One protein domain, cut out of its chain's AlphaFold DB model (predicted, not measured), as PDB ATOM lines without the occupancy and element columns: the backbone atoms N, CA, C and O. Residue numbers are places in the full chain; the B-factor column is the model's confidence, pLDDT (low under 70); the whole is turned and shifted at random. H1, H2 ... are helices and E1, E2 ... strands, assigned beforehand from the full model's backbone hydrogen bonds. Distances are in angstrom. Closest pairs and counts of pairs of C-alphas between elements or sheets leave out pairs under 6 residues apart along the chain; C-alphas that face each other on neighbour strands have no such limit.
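Overview. This is residues 82 to 161 of the 310 residues of the protein "Poly(ADP-ribose) glycohydrolase" of Mesocestoides corti (UniProt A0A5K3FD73). An elongated, mostly helical domain has a helical hairpin, H1 and H2, in its middle, a small two-stranded hairpin, E1 and E2, at one end, and a V of two short helices, H3 and H4, at the other. A tail with no named element, residues 149 to 161, follows the V. The printed part has 80 residues, with E1, E2, H1, H2, H3 and H4 in that order along the chain; the sheet, E1 - E2, is antiparallel. It is only just compact, close to loose, with a radius of gyration of the C-alphas of 13.8 A and spans of 42 by 24 by 19 A.

Arrangement. E1, residues 87 to 90, and E2, residues 93 to 96, form an antiparallel hairpin at 136 degrees; N 88 and O 95 are 2.8 A apart, within hydrogen-bond range. The closest C-alphas of E1 and H1, residues 97 to 106, are those of Tyr 88 and Arg 97, 5.1 A apart. H1 touches H2, residues 112 to 121, at Ala 104 and Ala 118, whose C-alphas are 5.0 A apart; this helical hairpin has a shallow tilt of 20 degrees, opposite ways. H2 and H3, residues 133 to 141, are close but not clearly touching, with the C-alphas of Val 112 and Ser 136 closest at 6.2 A. H3 and H4, residues 143 to 148, are also close but not clearly touching, at a steep tilt of 59 degrees; their closest C-alphas, Leu 139 and Cys 145, are 6.1 A apart. In H1, H2 and H3 every O i to N i+4 pair is within hydrogen-bond range; H4 has 0 of 2, and 2 of 3 O i to N i+3 pairs.

Along the chain. E1 begins at C-alpha 87, (11.793, 58.073, 15.538), and H4 ends at C-alpha 148, (20.217, 32.777, 23.053). From first to last C-alpha, E1 is 9.8 A, E2 10.1 A, H1 14.2 A, H2 14.1 A, H3 12.5 A and H4 10.1 A long.

Size, cuts and confidence. The C-alphas of Gly 92 and Met 141 are the two farthest apart, 42.7 A. The printed part has no cut, and the link from H2 to H3, 11 residues, is long. Residue 150 and residues 153 to 161 have pLDDT under 70.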
ATOM      1  N   SER A  82      18.870  51.384  13.338       89.12
ATOM      2  CA  SER A  82      19.860  52.286  13.933       89.12
ATOM      3  C   SER A  82      19.937  53.673  13.295       89.12
ATOM      4  O   SER A  82      20.715  54.509  13.755       89.12
ATOM      5  N   SER A  83      19.148  53.951  12.252       93.19
ATOM      6  CA  SER A  83      19.129  55.281  11.641       93.19
ATOM      7  C   SER A  83      18.621  56.331  12.640       93.19
ATOM      8  O   SER A  83      17.602  56.101  13.302       93.19
ATOM      9  N   PRO A  84      19.235  57.528  12.704       92.44
ATOM     10  CA  PRO A  84      18.732  58.637  13.520       92.44
ATOM     11  C   PRO A  84      17.335  59.113  13.089       92.44
ATOM     12  O   PRO A  84      16.649  59.791  13.851       92.44
ATOM     13  N   HIS A  85      16.888  58.749  11.881       94.88
ATOM     14  CA  HIS A  85      15.550  59.049  11.372       94.88
ATOM     15  C   HIS A  85      14.472  58.056  11.838       94.88
ATOM     16  O   HIS A  85      13.281  58.301  11.625       94.88
ATOM     17  N   ASN A  86      14.850  56.952  12.492       94.44
ATOM     18  CA  ASN A  86      13.910  56.011  13.091       94.44
ATOM     19  C   ASN A  86      13.398  56.555  14.435       94.44
ATOM     20  O   ASN A  86      13.939  56.257  15.501       94.44
ATOM     21  N   LEU A  87      12.361  57.389  14.377       93.12
ATOM     22  CA  LEU A  87      11.793  58.073  15.538       93.12
ATOM     23  C   LEU A  87      10.581  57.328  16.122       93.12
ATOM     24  O   LEU A  87       9.826  56.657  15.416       93.12
ATOM     25  N   TYR A  88      10.379  57.481  17.426       89.94
ATOM     26  CA  TYR A  88       9.266  56.928  18.194       89.94
ATOM     27  C   TYR A  88       8.635  58.010  19.074       89.94
ATOM     28  O   TYR A  88       9.314  58.954  19.463       89.94
ATOM     29  N   HIS A  89       7.346  57.889  19.393       87.38
ATOM     30  CA  HIS A  89       6.645  58.867  20.228       87.38
ATOM     31  C   HIS A  89       6.401  58.286  21.624       87.38
ATOM     32  O   HIS A  89       5.643  57.329  21.773       87.38
ATOM     33  N   GLU A  90       7.026  58.874  22.643       80.38
ATOM     34  CA  GLU A  90       6.869  58.508  24.056       80.38
ATOM     35  C   GLU A  90       6.497  59.765  24.854       80.38
ATOM     36  O   GLU A  90       7.174  60.789  24.768       80.38
ATOM     37  N   ASN A  91       5.394  59.718  25.611       80.88
ATOM     38  CA  ASN A  91       4.914  60.833  26.445       80.88
ATOM     39  C   ASN A  91       4.761  62.174  25.697       80.88
ATOM     40  O   ASN A  91       5.032  63.239  26.245       80.88
ATOM     41  N   GLY A  92       4.347  62.122  24.427       82.38
ATOM     42  CA  GLY A  92       4.180  63.306  23.576       82.38
ATOM     43  C   GLY A  92       5.474  63.853  22.962       82.38
ATOM     44  O   GLY A  92       5.401  64.790  22.173       82.38
ATOM     45  N   ASN A  93       6.634  63.259  23.259       88.62
ATOM     46  CA  ASN A  93       7.925  63.651  22.699       88.62
ATOM     47  C   ASN A  93       8.403  62.650  21.643       88.62
ATOM     48  O   ASN A  93       8.220  61.439  21.783       88.62
ATOM     49  N   SER A  94       9.058  63.162  20.601       92.50
ATOM     50  CA  SER A  94       9.749  62.333  19.614       92.50
ATOM     51  C   SER A  94      11.132  61.948  20.139       92.50
ATOM     52  O   SER A  94      11.938  62.818  20.465       92.50
ATOM     53  N   VAL A  95      11.418  60.651  20.198       92.38
ATOM     54  CA  VAL A  95      12.676  60.071  20.691       92.38
ATOM     55  C   VAL A  95      13.274  59.110  19.661       92.38
ATOM     56  O   VAL A  95      12.565  58.598  18.796       92.38
ATOM     57  N   SER A  96      14.579  58.845  19.748       93.38
ATOM     58  CA  SER A  96      15.235  57.822  18.922       93.38
ATOM     59  C   SER A  96      14.693  56.439  19.272       93.38
ATOM     60  O   SER A  96      14.819  55.986  20.413       93.38
ATOM     61  N   ARG A  97      14.117  55.741  18.289       93.50
ATOM     62  CA  ARG A  97      13.644  54.369  18.482       93.50
ATOM     63  C   ARG A  97      14.805  53.410  18.714       93.50
ATOM     64  O   ARG A  97      14.654  52.477  19.494       93.50
ATOM     65  N   TRP A  98      15.959  53.665  18.097       93.38
ATOM     66  CA  TRP A  98      17.161  52.864  18.321       93.38
ATOM     67  C   TRP A  98      17.607  52.902  19.782       93.38
ATOM     68  O   TRP A  98      17.833  51.856  20.374       93.38
ATOM     69  N   SER A  99      17.604  54.080  20.411       91.12
ATOM     70  CA  SER A  99      17.966  54.202  21.829       91.12
ATOM     71  C   SER A  99      16.993  53.457  22.751       91.12
ATOM     72  O   SER A  99      17.396  52.948  23.797       91.12
ATOM     73  N   LEU A 100      15.712  53.359  22.372       91.25
ATOM     74  CA  LEU A 100      14.741  52.525  23.088       91.25
ATOM     75  C   LEU A 100      15.056  51.034  22.929       91.25
ATOM     76  O   LEU A 100      15.026  50.312  23.923       91.25
ATOM     77  N   ILE A 101      15.371  50.596  21.704       91.31
ATOM     78  CA  ILE A 101      15.759  49.213  21.395       91.31
ATOM     79  C   ILE A 101      17.015  48.835  22.186       91.31
ATOM     80  O   ILE A 101      16.991  47.854  22.923       91.31
ATOM     81  N   GLU A 102      18.076  49.642  22.122       90.25
ATOM     82  CA  GLU A 102      19.322  49.404  22.860       90.25
ATOM     83  C   GLU A 102      19.071  49.289  24.361       90.25
ATOM     84  O   GLU A 102      19.511  48.330  24.991       90.25
ATOM     85  N   ARG A 103      18.313  50.225  24.944       90.50
ATOM     86  CA  ARG A 103      17.979  50.198  26.373       90.50
ATOM     87  C   ARG A 103      17.183  48.951  26.756       90.50
ATOM     88  O   ARG A 103      17.461  48.360  27.797       90.50
ATOM     89  N   ALA A 104      16.202  48.566  25.942       91.06
ATOM     90  CA  ALA A 104      15.363  47.401  26.202       91.06
ATOM     91  C   ALA A 104      16.156  46.091  26.109       91.06
ATOM     92  O   ALA A 104      15.984  45.215  26.951       91.06
ATOM     93  N   LEU A 105      17.038  45.973  25.114       88.25
ATOM     94  CA  LEU A 105      17.802  44.754  24.846       88.25
ATOM     95  C   LEU A 105      19.097  44.639  25.665       88.25
ATOM     96  O   LEU A 105      19.631  43.545  25.804       88.25
ATOM     97  N   SER A 106      19.584  45.741  26.244       87.19
ATOM     98  CA  SER A 106      20.737  45.732  27.161       87.19
ATOM     99  C   SER A 106      20.375  45.282  28.580       87.19
ATOM    100  O   SER A 106      21.261  44.971  29.378       87.19
ATOM    101  N   ALA A 107      19.086  45.273  28.931       86.56
ATOM    102  CA  ALA A 107      18.631  44.740  30.207       86.56
ATOM    103  C   ALA A 107      18.800  43.205  30.242       86.56
ATOM    104  O   ALA A 107      18.673  42.553  29.206       86.56
ATOM    105  N   PRO A 108      19.057  42.587  31.412       87.94
ATOM    106  CA  PRO A 108      19.128  41.132  31.510       87.94
ATOM    107  C   PRO A 108      17.811  40.471  31.077       87.94
ATOM    108  O   PRO A 108      16.787  40.647  31.732       87.94
ATOM    109  N   ILE A 109      17.859  39.672  30.011       88.50
ATOM    110  CA  ILE A 109      16.739  38.855  29.530       88.50
ATOM    111  C   ILE A 109      16.984  37.421  30.002       88.50
ATOM    112  O   ILE A 109      17.873  36.747  29.486       88.50
ATOM    113  N   ARG A 110      16.237  36.966  31.015       86.44
ATOM    114  CA  ARG A 110      16.419  35.637  31.632       86.44
ATOM    115  C   ARG A 110      15.261  34.684  31.381       86.44
ATOM    116  O   ARG A 110      15.301  33.552  31.839       86.44
ATOM    117  N   SER A 111      14.214  35.165  30.728       89.25
ATOM    118  CA  SER A 111      12.993  34.414  30.489       89.25
ATOM    119  C   SER A 111      12.298  34.915  29.230       89.25
ATOM    120  O   SER A 111      12.547  36.027  28.750       89.25
ATOM    121  N   VAL A 112      11.365  34.116  28.714       89.38
ATOM    122  CA  VAL A 112      10.497  34.541  27.605       89.38
ATOM    123  C   VAL A 112       9.634  35.742  28.002       89.38
ATOM    124  O   VAL A 112       9.307  36.566  27.156       89.38
ATOM    125  N   GLN A 113       9.285  35.872  29.283       91.00
ATOM    126  CA  GLN A 113       8.520  37.001  29.804       91.00
ATOM    127  C   GLN A 113       9.342  38.292  29.772       91.00
ATOM    128  O   GLN A 113       8.840  39.304  29.282       91.00
ATOM    129  N   ASP A 114      10.602  38.249  30.216       90.88
ATOM    130  CA  ASP A 114      11.521  39.394  30.114       90.88
ATOM    131  C   ASP A 114      11.719  39.785  28.650       90.88
ATOM    132  O   ASP A 114      11.671  40.961  28.292       90.88
ATOM    133  N   PHE A 115      11.880  38.775  27.793       89.38
ATOM    134  CA  PHE A 115      12.050  38.961  26.365       89.38
ATOM    135  C   PHE A 115      10.834  39.652  25.725       89.38
ATOM    136  O   PHE A 115      10.972  40.670  25.046       89.38
ATOM    137  N   ALA A 116       9.630  39.144  25.995       89.62
ATOM    138  CA  ALA A 116       8.385  39.724  25.512       89.62
ATOM    139  C   ALA A 116       8.206  41.165  26.011       89.62
ATOM    140  O   ALA A 116       7.861  42.052  25.227       89.62
ATOM    141  N   ALA A 117       8.487  41.423  27.293       90.44
ATOM    142  CA  ALA A 117       8.418  42.760  27.871       90.44
ATOM    143  C   ALA A 117       9.390  43.733  27.181       90.44
ATOM    144  O   ALA A 117       8.994  44.848  26.826       90.44
ATOM    145  N   ALA A 118      10.629  43.297  26.922       91.25
ATOM    146  CA  ALA A 118      11.617  44.084  26.193       91.25
ATOM    147  C   ALA A 118      11.125  44.423  24.778       91.25
ATOM    148  O   ALA A 118      11.065  45.603  24.429       91.25
ATOM    149  N   VAL A 119      10.681  43.431  23.995       89.50
ATOM    150  CA  VAL A 119      10.168  43.634  22.625       89.50
ATOM    151  C   VAL A 119       8.964  44.573  22.596       89.50
ATOM    152  O   VAL A 119       8.883  45.457  21.736       89.50
ATOM    153  N   HIS A 120       8.027  44.411  23.529       89.88
ATOM    154  CA  HIS A 120       6.826  45.238  23.602       89.88
ATOM    155  C   HIS A 120       7.116  46.694  23.971       89.88
ATOM    156  O   HIS A 120       6.388  47.576  23.509       89.88
ATOM    157  N   SER A 121       8.184  46.973  24.725       90.06
ATOM    158  CA  SER A 121       8.528  48.336  25.150       90.06
ATOM    159  C   SER A 121       8.756  49.303  23.976       90.06
ATOM    160  O   SER A 121       8.363  50.464  24.047       90.06
ATOM    161  N   TYR A 122       9.297  48.813  22.854       87.81
ATOM    162  CA  TYR A 122       9.515  49.589  21.626       87.81
ATOM    163  C   TYR A 122       8.563  49.195  20.478       87.81
ATOM    164  O   TYR A 122       8.715  49.660  19.343       87.81
ATOM    165  N   ASN A 123       7.547  48.373  20.773       89.19
ATOM    166  CA  ASN A 123       6.491  47.915  19.860       89.19
ATOM    167  C   ASN A 123       5.102  47.961  20.523       89.19
ATOM    168  O   ASN A 123       4.289  47.053  20.342       89.19
ATOM    169  N   THR A 124       4.806  49.020  21.282       87.12
ATOM    170  CA  THR A 124       3.599  49.097  22.133       87.12
ATOM    171  C   THR A 124       2.290  48.845  21.380       87.12
ATOM    172  O   THR A 124       1.415  48.148  21.885       87.12
ATOM    173  N   ARG A 125       2.177  49.306  20.125       86.19
ATOM    174  CA  ARG A 125       1.011  49.068  19.250       86.19
ATOM    175  C   ARG A 125       0.695  47.579  19.041       86.19
ATOM    176  O   ARG A 125      -0.430  47.235  18.693       86.19
ATOM    177  N   PHE A 126       1.680  46.704  19.214       86.19
ATOM    178  CA  PHE A 126       1.545  45.265  19.015       86.19
ATOM    179  C   PHE A 126       1.460  44.478  20.328       86.19
ATOM    180  O   PHE A 126       1.349  43.253  20.272       86.19
ATOM    181  N   ALA A 127       1.471  45.154  21.485       84.12
ATOM    182  CA  ALA A 127       1.450  44.529  22.810       84.12
ATOM    183  C   ALA A 127       0.292  43.546  23.008       84.12
ATOM    184  O   ALA A 127       0.485  42.456  23.530       84.12
ATOM    185  N   GLU A 128      -0.894  43.887  22.510       83.00
ATOM    186  CA  GLU A 128      -2.085  43.044  22.664       83.00
ATOM    187  C   GLU A 128      -2.180  41.918  21.627       83.00
ATOM    188  O   GLU A 128      -3.035  41.041  21.728       83.00
ATOM    189  N   VAL A 129      -1.338  41.946  20.588       84.44
ATOM    190  CA  VAL A 129      -1.546  41.121  19.391       84.44
ATOM    191  C   VAL A 129      -0.369  40.187  19.093       84.44
ATOM    192  O   VAL A 129      -0.529  39.229  18.331       84.44
ATOM    193  N   TRP A 130       0.831  40.449  19.605       86.19
ATOM    194  CA  TRP A 130       1.946  39.496  19.536       86.19
ATOM    195  C   TRP A 130       1.910  38.559  20.746       86.19
ATOM    196  O   TRP A 130       1.641  38.991  21.859       86.19
ATOM    197  N   ASN A 131       2.153  37.267  20.514       83.19
ATOM    198  CA  ASN A 131       2.266  36.255  21.566       83.19
ATOM    199  C   ASN A 131       3.601  35.524  21.434       83.19
ATOM    200  O   ASN A 131       4.141  35.407  20.336       83.19
ATOM    201  N   PHE A 132       4.103  35.016  22.556       87.19
ATOM    202  CA  PHE A 132       5.403  34.350  22.636       87.19
ATOM    203  C   PHE A 132       5.287  32.881  23.080       87.19
ATOM    204  O   PHE A 132       6.301  32.228  23.309       87.19
ATOM    205  N   ASP A 133       4.069  32.323  23.125       86.31
ATOM    206  CA  ASP A 133       3.785  30.949  23.578       86.31
ATOM    207  C   ASP A 133       4.660  29.903  22.863       86.31
ATOM    208  O   ASP A 133       5.158  28.963  23.476       86.31
ATOM    209  N   HIS A 134       4.885  30.070  21.557       82.75
ATOM    210  CA  HIS A 134       5.676  29.119  20.767       82.75
ATOM    211  C   HIS A 134       7.170  29.215  21.030       82.75
ATOM    212  O   HIS A 134       7.858  28.204  20.916       82.75
ATOM    213  N   LEU A 135       7.662  30.400  21.399       85.06
ATOM    214  CA  LEU A 135       9.030  30.548  21.873       85.06
ATOM    215  C   LEU A 135       9.189  29.820  23.209       85.06
ATOM    216  O   LEU A 135      10.118  29.034  23.354       85.06
ATOM    217  N   SER A 136       8.229  29.969  24.131       86.00
ATOM    218  CA  SER A 136       8.211  29.195  25.380       86.00
ATOM    219  C   SER A 136       8.187  27.687  25.126       86.00
ATOM    220  O   SER A 136       8.979  26.958  25.713       86.00
ATOM    221  N   MET A 137       7.327  27.206  24.223       84.69
ATOM    222  CA  MET A 137       7.269  25.781  23.875       84.69
ATOM    223  C   MET A 137       8.566  25.284  23.227       84.69
ATOM    224  O   MET A 137       9.015  24.185  23.537       84.69
ATOM    225  N   ALA A 138       9.173  26.066  22.330       84.25
ATOM    226  CA  ALA A 138      10.433  25.697  21.691       84.25
ATOM    227  C   ALA A 138      11.573  25.595  22.716       84.25
ATOM    228  O   ALA A 138      12.311  24.615  22.696       84.25
ATOM    229  N   LEU A 139      11.662  26.533  23.662       85.69
ATOM    230  CA  LEU A 139      12.647  26.477  24.746       85.69
ATOM    231  C   LEU A 139      12.385  25.333  25.732       85.69
ATOM    232  O   LEU A 139      13.325  24.747  26.242       85.69
ATOM    233  N   GLN A 140      11.133  24.929  25.953       85.06
ATOM    234  CA  GLN A 140      10.850  23.699  26.709       85.06
ATOM    235  C   GLN A 140      11.350  22.442  25.983       85.06
ATOM    236  O   GLN A 140      11.764  21.482  26.629       85.06
ATOM    237  N   MET A 141      11.305  22.432  24.647       81.94
ATOM    238  CA  MET A 141      11.814  21.323  23.833       81.94
ATOM    239  C   MET A 141      13.344  21.323  23.715       81.94
ATOM    240  O   MET A 141      13.934  20.253  23.575       81.94
ATOM    241  N   GLN A 142      13.972  22.501  23.738       83.56
ATOM    242  CA  GLN A 142      15.422  22.706  23.682       83.56
ATOM    243  C   GLN A 142      15.851  23.786  24.699       83.56
ATOM    244  O   GLN A 142      16.052  24.941  24.314       83.56
ATOM    245  N   PRO A 143      15.995  23.431  25.993       82.19
ATOM    246  CA  PRO A 143      16.318  24.390  27.058       82.19
ATOM    247  C   PRO A 143      17.642  25.125  26.854       82.19
ATOM    248  O   PRO A 143      17.750  26.305  27.173       82.19
ATOM    249  N   ASP A 144      18.620  24.472  26.224       82.31
ATOM    250  CA  ASP A 144      19.940  25.050  25.944       82.31
ATOM    251  C   ASP A 144      19.875  26.282  25.022       82.31
ATOM    252  O   ASP A 144      20.811  27.075  24.967       82.31
ATOM    253  N   CYS A 145      18.759  26.488  24.314       82.00
ATOM    254  CA  CYS A 145      18.534  27.683  23.503       82.00
ATOM    255  C   CYS A 145      18.135  28.920  24.332       82.00
ATOM    256  O   CYS A 145      18.095  30.017  23.782       82.00
ATOM    257  N   GLU A 146      17.849  28.796  25.634       78.25
ATOM    258  CA  GLU A 146      17.440  29.932  26.478       78.25
ATOM    259  C   GLU A 146      18.553  30.983  26.596       78.25
ATOM    260  O   GLU A 146      18.288  32.185  26.560       78.25
ATOM    261  N   GLN A 147      19.817  30.543  26.592       80.12
ATOM    262  CA  GLN A 147      20.990  31.425  26.568       80.12
ATOM    263  C   GLN A 147      21.059  32.319  25.317       80.12
ATOM    264  O   GLN A 147      21.810  33.294  25.285       80.12
ATOM    265  N   LEU A 148      20.289  31.989  24.275       81.69
ATOM    266  CA  LEU A 148      20.217  32.777  23.053       81.69
ATOM    267  C   LEU A 148      19.275  33.969  23.200       81.69
ATOM    268  O   LEU A 148      19.448  34.917  22.443       81.69
ATOM    269  N   LEU A 149      18.331  33.965  24.152       78.38
ATOM    270  CA  LEU A 149      17.296  35.001  24.303       78.38
ATOM    271  C   LEU A 149      17.836  36.445  24.281       78.38
ATOM    272  O   LEU A 149      17.269  37.251  23.543       78.38
ATOM    273  N   PRO A 150      18.942  36.793  24.976       69.88
ATOM    274  CA  PRO A 150      19.519  38.137  24.886       69.88
ATOM    275  C   PRO A 150      20.037  38.493  23.484       69.88
ATOM    276  O   PRO A 150      20.110  39.662  23.123       69.88
ATOM    277  N   ARG A 151      20.420  37.487  22.688       70.88
ATOM    278  CA  ARG A 151      21.063  37.633  21.373       70.88
ATOM    279  C   ARG A 151      20.085  37.540  20.200       70.88
ATOM    280  O   ARG A 151      20.402  38.031  19.124       70.88
ATOM    281  N   ILE A 152      18.916  36.929  20.388       70.88
ATOM    282  CA  ILE A 152      17.906  36.688  19.334       70.88
ATOM    283  C   ILE A 152      16.693  37.600  19.469       70.88
ATOM    284  O   ILE A 152      15.588  37.251  19.046       70.88
ATOM    285  N   ALA A 153      16.894  38.754  20.101       53.72
ATOM    286  CA  ALA A 153      15.842  39.496  20.758       53.72
ATOM    287  C   ALA A 153      14.821  40.209  19.824       53.72
ATOM    288  O   ALA A 153      14.135  41.148  20.218       53.72
ATOM    289  N   GLU A 154      14.672  39.741  18.589       51.41
ATOM    290  CA  GLU A 154      13.770  40.286  17.573       51.41
ATOM    291  C   GLU A 154      12.754  39.266  17.034       51.41
ATOM    292  O   GLU A 154      12.005  39.554  16.101       51.41
ATOM    293  N   LEU A 155      12.659  38.070  17.618       50.12
ATOM    294  CA  LEU A 155      11.737  37.046  17.126       50.12
ATOM    295  C   LEU A 155      10.360  37.133  17.805       50.12
ATOM    296  O   LEU A 155      10.125  36.533  18.852       50.12
ATOM    297  N   ALA A 156       9.417  37.840  17.178       45.69
ATOM    298  CA  ALA A 156       7.988  37.743  17.491       45.69
ATOM    299  C   ALA A 156       7.258  36.949  16.393       45.69
ATOM    300  O   ALA A 156       7.474  37.189  15.205       45.69
ATOM    301  N   TYR A 157       6.383  36.004  16.757       47.91
ATOM    302  CA  TYR A 157       5.696  35.144  15.781       47.91
ATOM    303  C   TYR A 157       4.233  34.853  16.157       47.91
ATOM    304  O   TYR A 157       3.859  34.834  17.326       47.91
ATOM    305  N   ARG A 158       3.385  34.583  15.152       42.28
ATOM    306  CA  ARG A 158       1.969  34.203  15.309       42.28
ATOM    307  C   ARG A 158       1.629  32.902  14.564       42.28
ATOM    308  O   ARG A 158       1.617  32.918  13.338       42.28
ATOM    309  N   ASN A 159       1.262  31.825  15.280       44.81
ATOM    310  CA  ASN A 159       0.236  30.817  14.900       44.81
ATOM    311  C   ASN A 159       0.263  29.563  15.790       44.81
ATOM    312  O   ASN A 159       1.336  29.011  15.994       44.81
ATOM    313  N   ARG A 160      -0.901  29.041  16.209       54.50
ATOM    314  CA  ARG A 160      -1.062  27.905  17.149       54.50
ATOM    315  C   ARG A 160      -1.018  26.523  16.468       54.50
ATOM    316  O   ARG A 160      -2.065  25.924  16.245       54.50
ATOM    317  N   THR A 161       0.163  25.982  16.152       65.38
ATOM    318  CA  THR A 161       0.298  24.575  15.694       65.38
ATOM    319  C   THR A 161       1.552  23.907  16.264       65.38
ATOM    320  O   THR A 161       2.543  24.585  16.506       65.38
TER     321      THR A 161